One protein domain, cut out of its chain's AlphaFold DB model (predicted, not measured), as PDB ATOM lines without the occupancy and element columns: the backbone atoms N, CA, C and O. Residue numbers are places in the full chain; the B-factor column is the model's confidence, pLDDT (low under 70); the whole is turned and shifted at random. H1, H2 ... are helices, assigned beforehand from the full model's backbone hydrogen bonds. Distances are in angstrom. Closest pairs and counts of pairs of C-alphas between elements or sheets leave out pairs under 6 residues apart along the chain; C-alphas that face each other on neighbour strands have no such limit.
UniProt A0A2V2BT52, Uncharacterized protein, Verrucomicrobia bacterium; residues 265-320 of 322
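This is residues 265 to 320 of the 322 residues of an uncharacterized protein of Verrucomicrobia bacterium (UniProt A0A2V2BT52). Three short helices, H1, H2 and H4, form a small, loose bundle with their centres in a triangle, and H3 lies across one end of it, by the first residues of H1 and H4. The last residues run on past H4 as a tail without a named helix. The printed part has 56 residues with four named helices, H1 to H4 in chain order, and no named strand; its class is all helix. It is compact, with a radius of gyration of the C-alphas of 10.3 A, and rounded, spanning 29 by 21 by 19 A.

Start at Trp 265 and go on to C-alpha 271 at (32.502, -4.128, -22.587), where H1 begins; it runs to residue 277, 10.0 A. H2 follows at residues 280 to 287, 10.8 A long. H3 takes residues 294 to 301, 10.1 A. H4 runs from residue 305 to 312, 10.7 A, and ends at C-alpha 312 at (18.053, -10.806, -27.886).

Look first at Ser 280 and Leu 312, the closest C-alphas of H2 and H4, 6.1 A apart: these helices touch and run opposite ways at a shallow tilt of 32 degrees. H1 is close to H2 but not clearly touching, with the C-alphas of Phe 275 and Val 283 closest at 7.7 A; they run opposite ways at a shallow tilt of 31 degrees. H1 and H4 are near each other. H3 is about perpendicular to H4, at 85 degrees, and close but not clearly touching, with the C-alphas of Phe 294 and Lys 305 closest at 6.1 A. H2 and H3 are apart. In H1, H2, H3 and H4 every O i to N i+4 pair is within hydrogen-bond range.

The C-alphas farthest apart are those of Pro 269 and Glu 317, 29.7 A. The printed part has no cut, and no link is long. Confidence is low at residues 317 to 320, with pLDDT under 70.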
ATOM      1  N   TRP A 265      27.359   1.771 -26.070       95.31
ATOM      2  CA  TRP A 265      27.917   0.865 -25.066       95.31
ATOM      3  C   TRP A 265      29.345   0.371 -25.389       95.31
ATOM      4  O   TRP A 265      30.114   0.118 -24.468       95.31
ATOM      5  N   LEU A 266      29.750   0.323 -26.666       94.56
ATOM      6  CA  LEU A 266      31.118  -0.048 -27.064       94.56
ATOM      7  C   LEU A 266      32.161   1.039 -26.774       94.56
ATOM      8  O   LEU A 266      33.355   0.786 -26.893       94.56
ATOM      9  N   ASN A 267      31.735   2.247 -26.394       91.88
ATOM     10  CA  ASN A 267      32.647   3.328 -26.015       91.88
ATOM     11  C   ASN A 267      33.007   3.303 -24.520       91.88
ATOM     12  O   ASN A 267      33.695   4.209 -24.051       91.88
ATOM     13  N   PHE A 268      32.533   2.310 -23.761       92.81
ATOM     14  CA  PHE A 268      32.837   2.180 -22.338       92.81
ATOM     15  C   PHE A 268      34.007   1.213 -22.093       92.81
ATOM     16  O   PHE A 268      34.108   0.197 -22.780       92.81
ATOM     17  N   PRO A 269      34.870   1.477 -21.089       91.25
ATOM     18  CA  PRO A 269      36.088   0.692 -20.857       91.25
ATOM     19  C   PRO A 269      35.862  -0.779 -20.495       91.25
ATOM     20  O   PRO A 269      36.766  -1.586 -20.685       91.25
ATOM     21  N   ASN A 270      34.687  -1.127 -19.954       94.81
ATOM     22  CA  ASN A 270      34.322  -2.497 -19.601       94.81
ATOM     23  C   ASN A 270      33.183  -2.988 -20.514       94.81
ATOM     24  O   ASN A 270      32.009  -2.756 -20.203       94.81
ATOM     25  N   PRO A 271      33.503  -3.665 -21.636       93.00
ATOM     26  CA  PRO A 271      32.502  -4.128 -22.587       93.00
ATOM     27  C   PRO A 271      31.464  -5.053 -21.961       93.00
ATOM     28  O   PRO A 271      30.298  -4.963 -22.315       93.00
ATOM     29  N   ARG A 272      31.847  -5.917 -21.012       93.44
ATOM     30  CA  ARG A 272      30.927  -6.898 -20.420       93.44
ATOM     31  C   ARG A 272      29.861  -6.230 -19.552       93.44
ATOM     32  O   ARG A 272      28.680  -6.522 -19.707       93.44
ATOM     33  N   GLU A 273      30.252  -5.298 -18.690       94.56
ATOM     34  CA  GLU A 273      29.294  -4.520 -17.886       94.56
ATOM     35  C   GLU A 273      28.418  -3.614 -18.764       94.56
ATOM     36  O   GLU A 273      27.198  -3.533 -18.588       94.56
ATOM     37  N   ALA A 274      29.030  -2.964 -19.755       95.88
ATOM     38  CA  ALA A 274      28.310  -2.130 -20.707       95.88
ATOM     39  C   ALA A 274      27.320  -2.954 -21.547       95.88
ATOM     40  O   ALA A 274      26.207  -2.501 -21.809       95.88
ATOM     41  N   PHE A 275      27.675  -4.190 -21.904       96.50
ATOM     42  CA  PHE A 275      26.802  -5.098 -22.633       96.50
ATOM     43  C   PHE A 275      25.559  -5.450 -21.832       96.50
ATOM     44  O   PHE A 275      24.484  -5.444 -22.414       96.50
ATOM     45  N   GLU A 276      25.652  -5.699 -20.520       95.00
ATOM     46  CA  GLU A 276      24.477  -6.010 -19.687       95.00
ATOM     47  C   GLU A 276      23.495  -4.837 -19.579       95.00
ATOM     48  O   GLU A 276      22.283  -5.055 -19.520       95.00
ATOM     49  N   THR A 277      23.984  -3.599 -19.648       94.62
ATOM     50  CA  THR A 277      23.148  -2.386 -19.589       94.62
ATOM     51  C   THR A 277      22.700  -1.879 -20.964       94.62
ATOM     52  O   THR A 277      21.752  -1.099 -21.043       94.62
ATOM     53  N   ALA A 278      23.317  -2.355 -22.052       95.56
ATOM     54  CA  ALA A 278      22.960  -1.983 -23.419       95.56
ATOM     55  C   ALA A 278      21.513  -2.365 -23.762       95.56
ATOM     56  O   ALA A 278      21.014  -3.425 -23.368       95.56
ATOM     57  N   THR A 279      20.842  -1.525 -24.543       95.06
ATOM     58  CA  THR A 279      19.498  -1.827 -25.047       95.06
ATOM     59  C   THR A 279      19.551  -2.906 -26.130       95.06
ATOM     60  O   THR A 279      20.537  -3.010 -26.860       95.06
ATOM     61  N   SER A 280      18.476  -3.682 -26.311       92.31
ATOM     62  CA  SER A 280      18.416  -4.695 -27.382       92.31
ATOM     63  C   SER A 280      18.683  -4.092 -28.765       92.31
ATOM     64  O   SER A 280      19.366  -4.703 -29.577       92.31
ATOM     65  N   LYS A 281      18.248  -2.846 -29.000       92.50
ATOM     66  CA  LYS A 281      18.522  -2.104 -30.237       92.50
ATOM     67  C   LYS A 281      20.015  -1.846 -30.457       92.50
ATOM     68  O   LYS A 281      20.498  -1.980 -31.574       92.50
ATOM     69  N   GLU A 282      20.756  -1.469 -29.421       94.50
ATOM     70  CA  GLU A 282      22.206  -1.253 -29.531       94.50
ATOM     71  C   GLU A 282      22.974  -2.565 -29.732       94.50
ATOM     72  O   GLU A 282      23.982  -2.607 -30.442       94.50
ATOM     73  N   VAL A 283      22.484  -3.648 -29.129       94.38
ATOM     74  CA  VAL A 283      23.017  -4.997 -29.344       94.38
ATOM     75  C   VAL A 283      22.769  -5.439 -30.793       94.38
ATOM     76  O   VAL A 283      23.693  -5.904 -31.451       94.38
ATOM     77  N   GLU A 284      21.577  -5.201 -31.345       92.94
ATOM     78  CA  GLU A 284      21.281  -5.438 -32.767       92.94
ATOM     79  C   GLU A 284      22.143  -4.572 -33.699       92.94
ATOM     80  O   GLU A 284      22.677  -5.073 -34.684       92.94
ATOM     81  N   GLN A 285      22.355  -3.294 -33.368       93.56
ATOM     82  CA  GLN A 285      23.267  -2.417 -34.116       93.56
ATOM     83  C   GLN A 285      24.712  -2.927 -34.106       93.56
ATOM     84  O   GLN A 285      25.441  -2.691 -35.064       93.56
ATOM     85  N   THR A 286      25.122  -3.630 -33.048       94.88
ATOM     86  CA  THR A 286      26.449  -4.259 -32.973       94.88
ATOM     87  C   THR A 286      26.575  -5.374 -34.007       94.88
ATOM     88  O   THR A 286      27.567  -5.431 -34.725       94.88
ATOM     89  N   LEU A 287      25.541  -6.209 -34.143       94.50
ATOM     90  CA  LEU A 287      25.495  -7.274 -35.151       94.50
ATOM     91  C   LEU A 287      25.413  -6.733 -36.587       94.50
ATOM     92  O   LEU A 287      25.739  -7.443 -37.531       94.50
ATOM     93  N   ALA A 288      24.974  -5.484 -36.755       93.38
ATOM     94  CA  ALA A 288      24.927  -4.793 -38.040       93.38
ATOM     95  C   ALA A 288      26.238  -4.063 -38.395       93.38
ATOM     96  O   ALA A 288      26.291  -3.369 -39.413       93.38
ATOM     97  N   LEU A 289      27.282  -4.173 -37.565       95.00
ATOM     98  CA  LEU A 289      28.583  -3.590 -37.882       95.00
ATOM     99  C   LEU A 289      29.190  -4.264 -39.129       95.00
ATOM    100  O   LEU A 289      29.003  -5.464 -39.339       95.00
ATOM    101  N   PRO A 290      29.934  -3.516 -39.964       95.12
ATOM    102  CA  PRO A 290      30.575  -4.071 -41.153       95.12
ATOM    103  C   PRO A 290      31.474  -5.257 -40.806       95.12
ATOM    104  O   PRO A 290      32.291  -5.147 -39.896       95.12
ATOM    105  N   ASN A 291      31.355  -6.349 -41.565       95.44
ATOM    106  CA  ASN A 291      32.158  -7.567 -41.405       95.44
ATOM    107  C   ASN A 291      32.063  -8.229 -40.014       95.44
ATOM    108  O   ASN A 291      32.988  -8.947 -39.651       95.44
ATOM    109  N   PHE A 292      31.008  -7.975 -39.228       95.38
ATOM    110  CA  PHE A 292      30.905  -8.478 -37.855       95.38
ATOM    111  C   PHE A 292      31.186  -9.982 -37.741       95.38
ATOM    112  O   PHE A 292      30.500 -10.788 -38.359       95.38
ATOM    113  N   ASP A 293      32.150 -10.335 -36.889       95.69
ATOM    114  CA  ASP A 293      32.593 -11.708 -36.651       95.69
ATOM    115  C   ASP A 293      32.541 -12.009 -35.147       95.69
ATOM    116  O   ASP A 293      33.174 -11.323 -34.335       95.69
ATOM    117  N   PHE A 294      31.783 -13.043 -34.765       95.88
ATOM    118  CA  PHE A 294      31.610 -13.420 -33.360       95.88
ATOM    119  C   PHE A 294      32.905 -13.885 -32.697       95.88
ATOM    120  O   PHE A 294      33.116 -13.568 -31.530       95.88
ATOM    121  N   GLN A 295      33.764 -14.623 -33.402       96.19
ATOM    122  CA  GLN A 295      34.991 -15.168 -32.820       96.19
ATOM    123  C   GLN A 295      35.975 -14.043 -32.503       96.19
ATOM    124  O   GLN A 295      36.554 -14.002 -31.417       96.19
ATOM    125  N   ILE A 296      36.131 -13.095 -33.431       96.75
ATOM    126  CA  ILE A 296      36.970 -11.913 -33.223       96.75
ATOM    127  C   ILE A 296      36.374 -11.038 -32.113       96.75
ATOM    128  O   ILE A 296      37.102 -10.594 -31.220       96.75
ATOM    129  N   PHE A 297      35.057 -10.813 -32.127       96.44
ATOM    130  CA  PHE A 297      34.390 -10.001 -31.112       96.44
ATOM    131  C   PHE A 297      34.532 -10.597 -29.707       96.44
ATOM    132  O   PHE A 297      34.882  -9.882 -28.767       96.44
ATOM    133  N   GLU A 298      34.313 -11.904 -29.564       97.00
ATOM    134  CA  GLU A 298      34.459 -12.632 -28.303       97.00
ATOM    135  C   GLU A 298      35.909 -12.620 -27.824       97.00
ATOM    136  O   GLU A 298      36.166 -12.341 -26.656       97.00
ATOM    137  N   LYS A 299      36.879 -12.815 -28.722       96.75
ATOM    138  CA  LYS A 299      38.305 -12.749 -28.376       96.75
ATOM    139  C   LYS A 299      38.713 -11.387 -27.802       96.75
ATOM    140  O   LYS A 299      39.579 -11.336 -26.932       96.75
ATOM    141  N   ILE A 300      38.120 -10.294 -28.289       95.06
ATOM    142  CA  ILE A 300      38.450  -8.924 -27.861       95.06
ATOM    143  C   ILE A 300      37.658  -8.505 -26.615       95.06
ATOM    144  O   ILE A 300      38.209  -7.874 -25.717       95.06
ATOM    145  N   THR A 301      36.362  -8.818 -26.561       95.12
ATOM    146  CA  THR A 301      35.436  -8.292 -25.535       95.12
ATOM    147  C   THR A 301      35.074  -9.307 -24.453       95.12
ATOM    148  O   THR A 301      34.521  -8.946 -23.415       95.12
ATOM    149  N   GLY A 302      35.345 -10.587 -24.706       95.56
ATOM    150  CA  GLY A 302      34.883 -11.718 -23.917       95.56
ATOM    151  C   GLY A 302      33.405 -12.061 -24.110       95.56
ATOM    152  O   GLY A 302      32.949 -12.976 -23.441       95.56
ATOM    153  N   ILE A 303      32.636 -11.342 -24.936       96.06
ATOM    154  CA  ILE A 303      31.186 -11.545 -25.096       96.06
ATOM    155  C   ILE A 303      30.931 -12.533 -26.232       96.06
ATOM    156  O   ILE A 303      31.294 -12.282 -27.379       96.06
ATOM    157  N   SER A 304      30.274 -13.639 -25.906       96.00
ATOM    158  CA  SER A 304      30.087 -14.775 -26.807       96.00
ATOM    159  C   SER A 304      28.797 -14.688 -27.631       96.00
ATOM    160  O   SER A 304      27.856 -13.958 -27.305       96.00
ATOM    161  N   LYS A 305      28.679 -15.517 -28.674       95.00
ATOM    162  CA  LYS A 305      27.429 -15.666 -29.453       95.00
ATOM    163  C   LYS A 305      26.234 -16.082 -28.580       95.00
ATOM    164  O   LYS A 305      25.092 -15.688 -28.848       95.00
ATOM    165  N   SER A 306      26.475 -16.855 -27.517       93.81
ATOM    166  CA  SER A 306      25.426 -17.258 -26.574       93.81
ATOM    167  C   SER A 306      24.962 -16.090 -25.698       93.81
ATOM    168  O   SER A 306      23.765 -15.987 -25.438       93.81
ATOM    169  N   ASP A 307      25.847 -15.150 -25.346       95.12
ATOM    170  CA  ASP A 307      25.482 -13.918 -24.635       95.12
ATOM    171  C   ASP A 307      24.533 -13.042 -25.467       95.12
ATOM    172  O   ASP A 307      23.503 -12.581 -24.966       95.12
ATOM    173  N   PHE A 308      24.821 -12.873 -26.763       95.12
ATOM    174  CA  PHE A 308      23.916 -12.185 -27.692       95.12
ATOM    175  C   PHE A 308      22.569 -12.901 -27.812       95.12
ATOM    176  O   PHE A 308      21.520 -12.257 -27.775       95.12
ATOM    177  N   THR A 309      22.582 -14.232 -27.904       93.12
ATOM    178  CA  THR A 309      21.354 -15.039 -27.985       93.12
ATOM    179  C   THR A 309      20.510 -14.900 -26.719       93.12
ATOM    180  O   THR A 309      19.303 -14.688 -26.813       93.12
ATOM    181  N   ARG A 310      21.137 -14.940 -25.534       94.38
ATOM    182  CA  ARG A 310      20.476 -14.715 -24.241       94.38
ATOM    183  C   ARG A 310      19.799 -13.349 -24.200       94.38
ATOM    184  O   ARG A 310      18.673 -13.242 -23.724       94.38
ATOM    185  N   LYS A 311      20.482 -12.310 -24.682       92.06
ATOM    186  CA  LYS A 311      20.009 -10.929 -24.572       92.06
ATOM    187  C   LYS A 311      18.935 -10.556 -25.597       92.06
ATOM    188  O   LYS A 311      18.019  -9.805 -25.272       92.06
ATOM    189  N   LEU A 312      19.025 -11.078 -26.819       92.44
ATOM    190  CA  LEU A 312      18.053 -10.806 -27.886       92.44
ATOM    191  C   LEU A 312      16.903 -11.824 -27.938       92.44
ATOM    192  O   LEU A 312      15.916 -11.608 -28.638       92.44
ATOM    193  N   GLY A 313      17.028 -12.964 -27.253       87.00
ATOM    194  CA  GLY A 313      16.090 -14.091 -27.316       87.00
ATOM    195  C   GLY A 313      16.164 -14.893 -28.624       87.00
ATOM    196  O   GLY A 313      15.909 -16.094 -28.629       87.00
ATOM    197  N   ARG A 314      16.554 -14.257 -29.736       84.75
ATOM    198  CA  ARG A 314      16.900 -14.893 -31.013       84.75
ATOM    199  C   ARG A 314      17.907 -14.037 -31.774       84.75
ATOM    200  O   ARG A 314      17.800 -12.814 -31.775       84.75
ATOM    201  N   LEU A 315      18.845 -14.675 -32.468       85.06
ATOM    202  CA  LEU A 315      19.731 -13.969 -33.393       85.06
ATOM    203  C   LEU A 315      19.016 -13.716 -34.734       85.06
ATOM    204  O   LEU A 315      18.293 -14.605 -35.205       85.06
ATOM    205  N   PRO A 316      19.215 -12.544 -35.363       78.00
ATOM    206  CA  PRO A 316      18.741 -12.301 -36.723       78.00
ATOM    207  C   PRO A 316      19.362 -13.311 -37.699       78.00
ATOM    208  O   PRO A 316      20.493 -13.752 -37.504       78.00
ATOM    209  N   GLU A 317      18.623 -13.686 -38.749       69.06
ATOM    210  CA  GLU A 317      19.062 -14.664 -39.768       69.06
ATOM    211  C   GLU A 317      20.439 -14.315 -40.356       69.06
ATOM    212  O   GLU A 317      21.282 -15.193 -40.520       69.06
ATOM    213  N   SER A 318      20.705 -13.022 -40.567       66.00
ATOM    214  CA  SER A 318      21.987 -12.505 -41.059       66.00
ATOM    215  C   SER A 318      23.175 -12.758 -40.123       66.00
ATOM    216  O   SER A 318      24.303 -12.765 -40.587       66.00
ATOM    217  N   ALA A 319      22.940 -12.989 -38.826       64.12
ATOM    218  CA  ALA A 319      23.975 -13.288 -37.830       64.12
ATOM    219  C   ALA A 319      24.139 -14.801 -37.570       64.12
ATOM    220  O   ALA A 319      24.907 -15.216 -36.699       64.12
ATOM    221  N   LYS A 320      23.382 -15.652 -38.275       59.72
ATOM    222  CA  LYS A 320      23.484 -17.116 -38.145       59.72
ATOM    223  C   LYS A 320      24.519 -17.722 -39.094       59.72
ATOM    224  O   LYS A 320      25.009 -18.807 -38.796       59.72
TER     225      LYS A 320